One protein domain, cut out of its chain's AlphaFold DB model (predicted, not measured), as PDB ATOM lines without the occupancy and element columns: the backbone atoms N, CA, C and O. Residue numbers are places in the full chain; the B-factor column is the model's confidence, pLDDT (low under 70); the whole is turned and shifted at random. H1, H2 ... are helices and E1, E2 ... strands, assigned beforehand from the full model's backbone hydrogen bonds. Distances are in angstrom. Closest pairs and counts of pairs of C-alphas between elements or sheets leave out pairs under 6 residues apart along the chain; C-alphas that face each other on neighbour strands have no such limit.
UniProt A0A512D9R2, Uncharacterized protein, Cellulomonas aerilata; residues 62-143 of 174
ATOM      1  N   ALA A  62     144.323 148.046 181.677       95.06
ATOM      2  CA  ALA A  62     145.000 149.204 181.109       95.06
ATOM      3  C   ALA A  62     146.049 149.767 182.064       95.06
ATOM      4  O   ALA A  62     145.872 149.738 183.283       95.06
ATOM      5  N   VAL A  63     147.124 150.300 181.489       96.75
ATOM      6  CA  VAL A  63     148.101 151.156 182.163       96.75
ATOM      7  C   VAL A  63     148.338 152.397 181.310       96.75
ATOM      8  O   VAL A  63     148.248 152.343 180.085       96.75
ATOM      9  N   THR A  64     148.648 153.518 181.953       97.19
ATOM     10  CA  THR A  64     149.088 154.733 181.263       97.19
ATOM     11  C   THR A  64     150.610 154.803 181.292       97.19
ATOM     12  O   THR A  64     151.191 154.593 182.356       97.19
ATOM     13  N   VAL A  65     151.223 155.097 180.147       97.31
ATOM     14  CA  VAL A  65     152.665 155.329 179.981       97.31
ATOM     15  C   VAL A  65     152.913 156.744 179.476       97.31
ATOM     16  O   VAL A  65     152.170 157.242 178.627       97.31
ATOM     17  N   ASN A  66     153.969 157.386 179.971       96.62
ATOM     18  CA  ASN A  66     154.336 158.751 179.585       96.62
ATOM     19  C   ASN A  66     155.121 158.798 178.256       96.62
ATOM     20  O   ASN A  66     156.239 159.300 178.198       96.62
ATOM     21  N   LEU A  67     154.538 158.224 177.204       95.81
ATOM     22  CA  LEU A  67     155.083 158.182 175.847       95.81
ATOM     23  C   LEU A  67     153.986 158.512 174.833       95.81
ATOM     24  O   LEU A  67     152.797 158.324 175.117       95.81
ATOM     25  N   ALA A  68     154.378 158.966 173.642       94.62
ATOM     26  CA  ALA A  68     153.445 159.133 172.536       94.62
ATOM     27  C   ALA A  68     153.006 157.759 171.979       94.62
ATOM     28  O   ALA A  68     153.757 156.786 172.095       94.62
ATOM     29  N   PRO A  69     151.814 157.641 171.359       93.44
ATOM     30  CA  PRO A  69     151.268 156.343 170.955       93.44
ATOM     31  C   PRO A  69     152.180 155.520 170.041       93.44
ATOM     32  O   PRO A  69     152.237 154.299 170.175       93.44
ATOM     33  N   GLN A  70     152.920 156.177 169.146       92.94
ATOM     34  CA  GLN A  70     153.860 155.527 168.232       92.94
ATOM     35  C   GLN A  70     155.094 154.928 168.927       92.94
ATOM     36  O   GLN A  70     155.700 154.007 168.384       92.94
ATOM     37  N   ASP A  71     155.433 155.407 170.127       94.56
ATOM     38  CA  ASP A  71     156.624 154.988 170.875       94.56
ATOM     39  C   ASP A  71     156.328 153.839 171.856       94.56
ATOM     40  O   ASP A  71     157.240 153.198 172.371       94.56
ATOM     41  N   VAL A  72     155.048 153.537 172.104       95.50
ATOM     42  CA  VAL A  72     154.622 152.421 172.970       95.50
ATOM     43  C   VAL A  72     154.808 151.065 172.287       95.50
ATOM     44  O   VAL A  72     155.101 150.064 172.943       95.50
ATOM     45  N   GLY A  73     154.607 151.020 170.970       91.12
ATOM     46  CA  GLY A  73     154.735 149.816 170.160       91.12
ATOM     47  C   GLY A  73     153.681 149.720 169.063       91.12
ATOM     48  O   GLY A  73     152.816 150.575 168.888       91.12
ATOM     49  N   SER A  74     153.757 148.644 168.292       90.31
ATOM     50  CA  SER A  74     152.814 148.324 167.217       90.31
ATOM     51  C   SER A  74     152.633 146.810 167.128       90.31
ATOM     52  O   SER A  74     153.450 146.078 167.692       90.31
ATOM     53  N   PRO A  75     151.609 146.295 166.421       87.00
ATOM     54  CA  PRO A  75     151.485 144.862 166.175       87.00
ATOM     55  C   PRO A  75     152.804 144.253 165.666       87.00
ATOM     56  O   PRO A  75     153.386 144.742 164.700       87.00
ATOM     57  N   GLY A  76     153.307 143.222 166.355       86.75
ATOM     58  CA  GLY A  76     154.603 142.585 166.062       86.75
ATOM     59  C   GLY A  76     155.842 143.297 166.629       86.75
ATOM     60  O   GLY A  76     156.949 142.784 166.509       86.75
ATOM     61  N   ARG A  77     155.673 144.458 167.270       92.81
ATOM     62  CA  ARG A  77     156.715 145.243 167.959       92.81
ATOM     63  C   ARG A  77     156.232 145.698 169.335       92.81
ATOM     64  O   ARG A  77     156.404 146.852 169.720       92.81
ATOM     65  N   TRP A  78     155.553 144.808 170.048       95.44
ATOM     66  CA  TRP A  78     155.148 145.076 171.423       95.44
ATOM     67  C   TRP A  78     156.346 144.976 172.369       95.44
ATOM     68  O   TRP A  78     157.276 144.218 172.080       95.44
ATOM     69  N   PRO A  79     156.320 145.678 173.517       95.75
ATOM     70  CA  PRO A  79     157.273 145.431 174.589       95.75
ATOM     71  C   PRO A  79     157.313 143.940 174.930       95.75
ATOM     72  O   PRO A  79     156.262 143.291 174.985       95.75
ATOM     73  N   GLN A  80     158.512 143.412 175.185       96.19
ATOM     74  CA  GLN A  80     158.731 141.971 175.350       96.19
ATOM     75  C   GLN A  80     157.731 141.285 176.302       96.19
ATOM     76  O   GLN A  80     157.167 140.266 175.907       96.19
ATOM     77  N   PRO A  81     157.394 141.839 177.488       96.31
ATOM     78  CA  PRO A  81     156.458 141.175 178.394       96.31
ATOM     79  C   PRO A  81     155.050 140.978 177.810       96.31
ATOM     80  O   PRO A  81     154.366 140.026 178.179       96.31
ATOM     81  N   ILE A  82     154.598 141.863 176.911       96.75
ATOM     82  CA  ILE A  82     153.335 141.694 176.172       96.75
ATOM     83  C   ILE A  82     153.531 140.751 174.986       96.75
ATOM     84  O   ILE A  82     152.663 139.913 174.739       96.75
ATOM     85  N   ALA A  83     154.660 140.846 174.279       95.50
ATOM     86  CA  ALA A  83     154.984 139.943 173.175       95.50
ATOM     87  C   ALA A  83     154.981 138.464 173.618       95.50
ATOM     88  O   ALA A  83     154.442 137.617 172.908       95.50
ATOM     89  N   ASP A  84     155.455 138.168 174.834       95.25
ATOM     90  CA  ASP A  84     155.461 136.823 175.436       95.25
ATOM     91  C   ASP A  84     154.051 136.235 175.671       95.25
ATOM     92  O   ASP A  84     153.881 135.031 175.908       95.25
ATOM     93  N   LEU A  85     153.000 137.064 175.645       93.38
ATOM     94  CA  LEU A  85     151.616 136.589 175.713       93.38
ATOM     95  C   LEU A  85     151.145 136.017 174.367       93.38
ATOM     96  O   LEU A  85     150.286 135.125 174.367       93.38
ATOM     97  N   GLY A  86     151.754 136.459 173.262       92.06
ATOM     98  CA  GLY A  86     151.469 136.026 171.898       92.06
ATOM     99  C   GLY A  86     150.032 136.318 171.466       92.06
ATOM    100  O   GLY A  86     149.388 137.255 171.940       92.06
ATOM    101  N   ASP A  87     149.487 135.459 170.607       90.81
ATOM    102  CA  ASP A  87     148.162 135.657 170.000       90.81
ATOM    103  C   ASP A  87     146.981 135.410 170.950       90.81
ATOM    104  O   ASP A  87     145.820 135.602 170.575       90.81
ATOM    105  N   ARG A  88     147.257 135.026 172.202       90.62
ATOM    106  CA  ARG A  88     146.240 134.810 173.245       90.62
ATOM    107  C   ARG A  88     145.596 136.107 173.729       90.62
ATOM    108  O   ARG A  88     144.589 136.057 174.435       90.62
ATOM    109  N   VAL A  89     146.167 137.257 173.377       92.38
ATOM    110  CA  VAL A  89     145.681 138.564 173.814       92.38
ATOM    111  C   VAL A  89     145.377 139.495 172.651       92.38
ATOM    112  O   VAL A  89     145.930 139.389 171.557       92.38
ATOM    113  N   GLU A  90     144.481 140.432 172.918       93.88
ATOM    114  CA  GLU A  90     144.247 141.612 172.104       93.88
ATOM    115  C   GLU A  90     144.894 142.811 172.796       93.88
ATOM    116  O   GLU A  90     144.769 142.971 174.013       93.88
ATOM    117  N   VAL A  91     145.570 143.657 172.018       96.12
ATOM    118  CA  VAL A  91     146.266 144.855 172.500       96.12
ATOM    119  C   VAL A  91     145.655 146.084 171.835       96.12
ATOM    120  O   VAL A  91     145.383 146.081 170.635       96.12
ATOM    121  N   ARG A  92     145.440 147.141 172.616       95.50
ATOM    122  CA  ARG A  92     144.941 148.439 172.170       95.50
ATOM    123  C   ARG A  92     145.845 149.540 172.711       95.50
ATOM    124  O   ARG A  92     146.203 149.527 173.884       95.50
ATOM    125  N   VAL A  93     146.153 150.509 171.856       96.31
ATOM    126  CA  VAL A  93     146.937 151.699 172.192       96.31
ATOM    127  C   VAL A  93     146.112 152.919 171.811       96.31
ATOM    128  O   VAL A  93     145.695 153.039 170.659       96.31
ATOM    129  N   VAL A  94     145.825 153.792 172.774       94.88
ATOM    130  CA  VAL A  94     145.064 155.033 172.556       94.88
ATOM    131  C   VAL A  94     145.674 156.176 173.367       94.88
ATOM    132  O   VAL A  94     146.249 155.910 174.420       94.88
ATOM    133  N   PRO A  95     145.551 157.445 172.940       96.69
ATOM    134  CA  PRO A  95     145.940 158.578 173.777       96.69
ATOM    135  C   PRO A  95     145.243 158.531 175.142       96.69
ATOM    136  O   PRO A  95     144.035 158.288 175.224       96.69
ATOM    137  N   ALA A  96     145.999 158.755 176.216       95.00
ATOM    138  CA  ALA A  96     145.465 158.761 177.568       95.00
ATOM    139  C   ALA A  96     144.666 160.051 177.838       95.00
ATOM    140  O   ALA A  96     145.029 161.129 177.358       95.00
ATOM    141  N   PRO A  97     143.602 159.993 178.659       91.81
ATOM    142  CA  PRO A  97     142.829 161.178 179.007       91.81
ATOM    143  C   PRO A  97     143.658 162.233 179.746       91.81
ATOM    144  O   PRO A  97     144.408 161.911 180.672       91.81
ATOM    145  N   GLY A  98     143.429 163.502 179.408       92.94
ATOM    146  CA  GLY A  98     144.065 164.637 180.081       92.94
ATOM    147  C   GLY A  98     145.556 164.771 179.783       92.94
ATOM    148  O   GLY A  98     146.296 165.166 180.675       92.94
ATOM    149  N   ASP A  99     145.976 164.398 178.569       91.06
ATOM    150  CA  ASP A  99     147.357 164.539 178.083       91.06
ATOM    151  C   ASP A  99     148.401 163.836 178.970       91.06
ATOM    152  O   ASP A  99     149.520 164.294 179.174       91.06
ATOM    153  N   ARG A 100     148.021 162.685 179.540       94.12
ATOM    154  CA  ARG A 100     148.889 161.877 180.415       94.12
ATOM    155  C   ARG A 100     149.765 160.877 179.651       94.12
ATOM    156  O   ARG A 100     150.225 159.902 180.239       94.12
ATOM    157  N   GLY A 101     149.945 161.081 178.348       96.06
ATOM    158  CA  GLY A 101     150.630 160.153 177.451       96.06
ATOM    159  C   GLY A 101     149.668 159.175 176.780       96.06
ATOM    160  O   GLY A 101     148.675 159.586 176.180       96.06
ATOM    161  N   THR A 102     149.949 157.878 176.876       97.88
ATOM    162  CA  THR A 102     149.245 156.825 176.130       97.88
ATOM    163  C   THR A 102     148.699 155.751 177.061       97.88
ATOM    164  O   THR A 102     149.375 155.296 177.979       97.88
ATOM    165  N   GLU A 103     147.466 155.321 176.824       97.31
ATOM    166  CA  GLU A 103     146.862 154.164 177.470       97.31
ATOM    167  C   GLU A 103     147.138 152.899 176.646       97.31
ATOM    168  O   GLU A 103     146.735 152.780 175.486       97.31
ATOM    169  N   LEU A 104     147.832 151.949 177.272       97.25
ATOM    170  CA  LEU A 104     148.112 150.617 176.752       97.25
ATOM    171  C   LEU A 104     147.178 149.626 177.441       97.25
ATOM    172  O   LEU A 104     147.314 149.359 178.639       97.25
ATOM    173  N   ALA A 105     146.228 149.088 176.680       96.19
ATOM    174  CA  ALA A 105     145.219 148.166 177.168       96.19
ATOM    175  C   ALA A 105     145.387 146.772 176.553       96.19
ATOM    176  O   ALA A 105     145.612 146.627 175.354       96.19
ATOM    177  N   VAL A 106     145.245 145.734 177.374       95.44
ATOM    178  CA  VAL A 106     145.348 144.326 176.980       95.44
ATOM    179  C   VAL A 106     144.146 143.563 177.527       95.44
ATOM    180  O   VAL A 106     143.723 143.791 178.660       95.44
ATOM    181  N   ARG A 107     143.593 142.640 176.742       92.19
ATOM    182  CA  ARG A 107     142.616 141.647 177.216       92.19
ATOM    183  C   ARG A 107     142.902 140.277 176.619       92.19
ATOM    184  O   ARG A 107     143.556 140.185 175.585       92.19
ATOM    185  N   ALA A 108     142.381 139.220 177.235       90.44
ATOM    186  CA  ALA A 108     142.348 137.907 176.595       90.44
ATOM    187  C   ALA A 108     141.505 137.974 175.309       90.44
ATOM    188  O   ALA A 108     140.482 138.664 175.273       90.44
ATOM    189  N   ARG A 109     141.938 137.280 174.253       87.38
ATOM    190  CA  ARG A 109     141.202 137.225 172.984       87.38
ATOM    191  C   ARG A 109     139.840 136.552 173.180       87.38
ATOM    192  O   ARG A 109     139.724 135.561 173.906       87.38
ATOM    193  N   ALA A 110     138.814 137.075 172.508       71.50
ATOM    194  CA  ALA A 110     137.482 136.475 172.527       71.50
ATOM    195  C   ALA A 110     137.526 135.003 172.062       71.50
ATOM    196  O   ALA A 110     138.189 134.676 171.082       71.50
ATOM    197  N   GLY A 111     136.820 134.120 172.774       65.94
ATOM    198  CA  GLY A 111     136.841 132.668 172.534       65.94
ATOM    199  C   GLY A 111     137.730 131.879 173.500       65.94
ATOM    200  O   GLY A 111     137.589 130.668 173.586       65.94
ATOM    201  N   LEU A 112     138.569 132.550 174.293       64.25
ATOM    202  CA  LEU A 112     139.225 131.962 175.463       64.25
ATOM    203  C   LEU A 112     138.309 132.155 176.685       64.25
ATOM    204  O   LEU A 112     138.454 133.127 177.432       64.25
ATOM    205  N   ARG A 113     137.277 131.315 176.859       53.91
ATOM    206  CA  ARG A 113     136.378 131.429 178.026       53.91
ATOM    207  C   ARG A 113     137.090 130.944 179.300       53.91
ATOM    208  O   ARG A 113     137.849 129.976 179.255       53.91
ATOM    209  N   PRO A 114     136.809 131.539 180.473       50.06
ATOM    210  CA  PRO A 114     137.230 130.969 181.751       50.06
ATOM    211  C   PRO A 114     136.622 129.600 181.952       50.06
ATOM    212  O   PRO A 114     135.415 129.438 181.786       50.06
ATOM    213  N   GLY A 115     137.459 128.641 182.327       53.53
ATOM    214  CA  GLY A 115     137.043 127.259 182.524       53.53
ATOM    215  C   GLY A 115     137.068 126.399 181.257       53.53
ATOM    216  O   GLY A 115     137.040 125.184 181.394       53.53
ATOM    217  N   GLU A 116     137.190 126.979 180.054       53.06
ATOM    218  CA  GLU A 116     137.471 126.211 178.821       53.06
ATOM    219  C   GLU A 116     138.975 125.983 178.621       53.06
ATOM    220  O   GLU A 116     139.380 124.992 178.017       53.06
ATOM    221  N   ALA A 117     139.808 126.865 179.179       54.66
ATOM    222  CA  ALA A 117     141.252 126.697 179.251       54.66
ATOM    223  C   ALA A 117     141.676 126.513 180.725       54.66
ATOM    224  O   ALA A 117     141.280 127.333 181.565       54.66
ATOM    225  N   PRO A 118     142.479 125.482 181.062       56.66
ATOM    226  CA  PRO A 118     142.962 125.238 182.427       56.66
ATOM    227  C   PRO A 118     143.710 126.425 183.060       56.66
ATOM    228  O   PRO A 118     143.891 126.453 184.272       56.66
ATOM    229  N   ASP A 119     144.144 127.392 182.250       71.38
ATOM    230  CA  ASP A 119     145.040 128.489 182.607       71.38
ATOM    231  C   ASP A 119     144.384 129.881 182.525       71.38
ATOM    232  O   ASP A 119     145.090 130.886 182.539       71.38
ATOM    233  N   ALA A 120     143.053 129.993 182.435       69.44
ATOM    234  CA  ALA A 120     142.400 131.290 182.219       69.44
ATOM    235  C   ALA A 120     142.661 132.314 183.346       69.44
ATOM    236  O   ALA A 120     142.942 133.483 183.066       69.44
ATOM    237  N   ASP A 121     142.602 131.890 184.612       72.56
ATOM    238  CA  ASP A 121     142.950 132.750 185.755       72.56
ATOM    239  C   ASP A 121     144.447 133.097 185.752       72.56
ATOM    240  O   ASP A 121     144.825 134.253 185.962       72.56
ATOM    241  N   ASP A 122     145.298 132.130 185.404       83.00
ATOM    242  CA  ASP A 122     146.741 132.334 185.278       83.00
ATOM    243  C   ASP A 122     147.065 133.328 184.145       83.00
ATOM    244  O   ASP A 122     147.950 134.173 184.285       83.00
ATOM    245  N   LEU A 123     146.321 133.304 183.034       86.44
ATOM    246  CA  LEU A 123     146.453 134.259 181.932       86.44
ATOM    247  C   LEU A 123     146.079 135.675 182.377       86.44
ATOM    248  O   LEU A 123     146.765 136.634 182.022       86.44
ATOM    249  N   GLN A 124     145.025 135.822 183.178       86.69
ATOM    250  CA  GLN A 124     144.611 137.116 183.720       86.69
ATOM    251  C   GLN A 124     145.680 137.722 184.636       86.69
ATOM    252  O   GLN A 124     145.924 138.930 184.586       86.69
ATOM    253  N   ASP A 125     146.334 136.901 185.452       87.81
ATOM    254  CA  ASP A 125     147.445 137.337 186.297       87.81
ATOM    255  C   ASP A 125     148.684 137.678 185.454       87.81
ATOM    256  O   ASP A 125     149.301 138.731 185.652       87.81
ATOM    257  N   ARG A 126     148.988 136.868 184.432       91.38
ATOM    258  CA  ARG A 126     150.058 137.142 183.461       91.38
ATOM    259  C   ARG A 126     149.849 138.449 182.702       91.38
ATOM    260  O   ARG A 126     150.818 139.180 182.531       91.38
ATOM    261  N   ILE A 127     148.619 138.785 182.299       93.44
ATOM    262  CA  ILE A 127     148.296 140.071 181.656       93.44
ATOM    263  C   ILE A 127     148.666 141.239 182.576       93.44
ATOM    264  O   ILE A 127     149.295 142.200 182.136       93.44
ATOM    265  N   ARG A 128     148.327 141.161 183.870       93.06
ATOM    266  CA  ARG A 128     148.646 142.241 184.820       93.06
ATOM    267  C   ARG A 128     150.144 142.379 185.050       93.06
ATOM    268  O   ARG A 128     150.649 143.497 185.108       93.06
ATOM    269  N   VAL A 129     150.855 141.261 185.183       93.81
ATOM    270  CA  VAL A 129     152.319 141.267 185.310       93.81
ATOM    271  C   VAL A 129     152.964 141.849 184.051       93.81
ATOM    272  O   VAL A 129     153.790 142.752 184.156       93.81
ATOM    273  N   ALA A 130     152.531 141.410 182.867       95.88
ATOM    274  CA  ALA A 130     153.029 141.899 181.587       95.88
ATOM    275  C   ALA A 130     152.816 143.408 181.413       95.88
ATOM    276  O   ALA A 130     153.736 144.105 180.996       95.88
ATOM    277  N   LEU A 131     151.640 143.932 181.776       96.62
ATOM    278  CA  LEU A 131     151.352 145.367 181.713       96.62
ATOM    279  C   LEU A 131     152.228 146.182 182.669       96.62
ATOM    280  O   LEU A 131     152.770 147.207 182.261       96.62
ATOM    281  N   ARG A 132     152.419 145.717 183.913       95.25
ATOM    282  CA  ARG A 132     153.329 146.371 184.869       95.25
ATOM    283  C   ARG A 132     154.759 146.410 184.344       95.25
ATOM    284  O   ARG A 132     155.356 147.478 184.293       95.25
ATOM    285  N   HIS A 133     155.287 145.267 183.912       96.44
ATOM    286  CA  HIS A 133     156.656 145.186 183.404       96.44
ATOM    287  C   HIS A 133     156.838 145.992 182.117       96.44
ATOM    288  O   HIS A 133     157.858 146.650 181.957       96.44
ATOM    289  N   SER A 134     155.848 145.989 181.221       97.06
ATOM    290  CA  SER A 134     155.904 146.787 179.992       97.06
ATOM    291  C   SER A 134     155.896 148.277 180.292       97.06
ATOM    292  O   SER A 134     156.683 149.003 179.700       97.06
ATOM    293  N   ARG A 135     155.072 148.734 181.245       96.19
ATOM    294  CA  ARG A 135     155.103 150.125 181.705       96.19
ATOM    295  C   ARG A 135     156.487 150.509 182.221       96.19
ATOM    296  O   ARG A 135     156.998 151.545 181.829       96.19
ATOM    297  N   MET A 136     157.093 149.669 183.054       96.31
ATOM    298  CA  MET A 136     158.425 149.935 183.602       96.31
ATOM    299  C   MET A 136     159.488 149.970 182.501       96.31
ATOM    300  O   MET A 136     160.219 150.942 182.405       96.31
ATOM    301  N   LEU A 137     159.505 148.992 181.590       96.25
ATOM    302  CA  LEU A 137     160.420 149.013 180.442       96.25
ATOM    303  C   LEU A 137     160.260 150.268 179.583       96.25
ATOM    304  O   LEU A 137     161.254 150.832 179.146       96.25
ATOM    305  N   LEU A 138     159.025 150.699 179.338       96.56
ATOM    306  CA  LEU A 138     158.747 151.883 178.530       96.56
ATOM    307  C   LEU A 138     159.119 153.188 179.250       96.56
ATOM    308  O   LEU A 138     159.602 154.113 178.610       96.56
ATOM    309  N   GLU A 139     158.894 153.281 180.562       94.88
ATOM    310  CA  GLU A 139     159.135 154.510 181.331       94.88
ATOM    311  C   GLU A 139     160.576 154.630 181.847       94.88
ATOM    312  O   GLU A 139     161.111 155.734 181.912       94.88
ATOM    313  N   THR A 140     161.207 153.520 182.229       95.56
ATOM    314  CA  THR A 140     162.526 153.503 182.884       95.56
ATOM    315  C   THR A 140     163.583 152.725 182.107       95.56
ATOM    316  O   THR A 140     164.754 152.781 182.466       95.56
ATOM    317  N   GLY A 141     163.209 151.993 181.055       95.38
ATOM    318  CA  GLY A 141     164.131 151.138 180.298       95.38
ATOM    319  C   GLY A 141     164.449 149.799 180.971       95.38
ATOM    320  O   GLY A 141     165.150 148.976 180.384       95.38
ATOM    321  N   GLU A 142     163.924 149.537 182.172       93.75
ATOM    322  CA  GLU A 142     164.223 148.327 182.942       93.75
ATOM    323  C   GLU A 142     163.025 147.837 183.766       93.75
ATOM    324  O   GLU A 142     162.149 148.603 184.159       93.75
ATOM    325  N   VAL A 143     162.985 146.536 184.063       93.25
ATOM    326  CA  VAL A 143     162.013 145.977 185.014       93.25
ATOM    327  C   VAL A 143     162.663 145.918 186.392       93.25
ATOM    328  O   VAL A 143     163.410 144.985 186.684       93.25
TER     329      VAL A 143
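AT A GLANCE: This is residues 62 to 143 of the 174 residues of an uncharacterized protein of Cellulomonas aerilata (UniProt A0A512D9R2). A small antiparallel sheet of three strands has one long helix, H3, running along one face, with the other face bare. The short helices H1 and H2 lie in the crossing from E1 to E2; H1 covers part of the same face as H3, and H2 packs on H3. The printed part has 82 residues, with three named helices and three named strands that follow along the chain as E1, H1, H2, E2, E3, H3; the sheet order is E1, E3, E2, and the class is mixed, helices and strands. It is compact, with a radius of gyration of the C-alphas of 12.9 A, yet elongated, spanning 39 by 24 by 21 A.

IN THESE COORDINATES: E3, residues 102 to 108, is 20.1 A long; E2, residues 89 to 95, is 20.0 A. E1, residues 62 to 65, begins at C-alpha (145.000, 149.204, 181.109). H3, residues 120 to 140, is 30.0 A long and ends at C-alpha (162.526, 153.503, 182.884). H1 is residues 69 to 72 and H2 residues 80 to 83.

HOW THE PARTS SIT: E2 and E3 form a hairpin, with N 92 and O 105 2.8 A apart. E1 is antiparallel to E3, with N 63 and O 104 3.0 A apart. E1, H1, H2 and E2 make a split strand-helix-strand unit, two strands running the same way with E3 between them; its crossover is right-handed. H3 on one face of the sheet makes two layers; its height over the sheet is 8.4 A, and it runs along the strands, at 17 degrees to E3 on the local plane. The closest C-alphas of H3 and E3 are those of Ile 127 and Val 106, 7.0 A apart. H1 is on the same face. H2 touches H3 with H3's residues 127 to 134 alone, the closest C-alphas being those of Pro 81 and Ala 130, 4.7 A apart. Every O i to N i+4 pair in H3 is within hydrogen-bond range; H1 and H2 are too short for one.

THE WHOLE: The C-alphas of Asp 99 and Pro 118 are the two farthest apart, 39.8 A. The printed part has no cut, and the link from E3 to H3 is long. Residues 111 to 118 and residue 120 have pLDDT under 70.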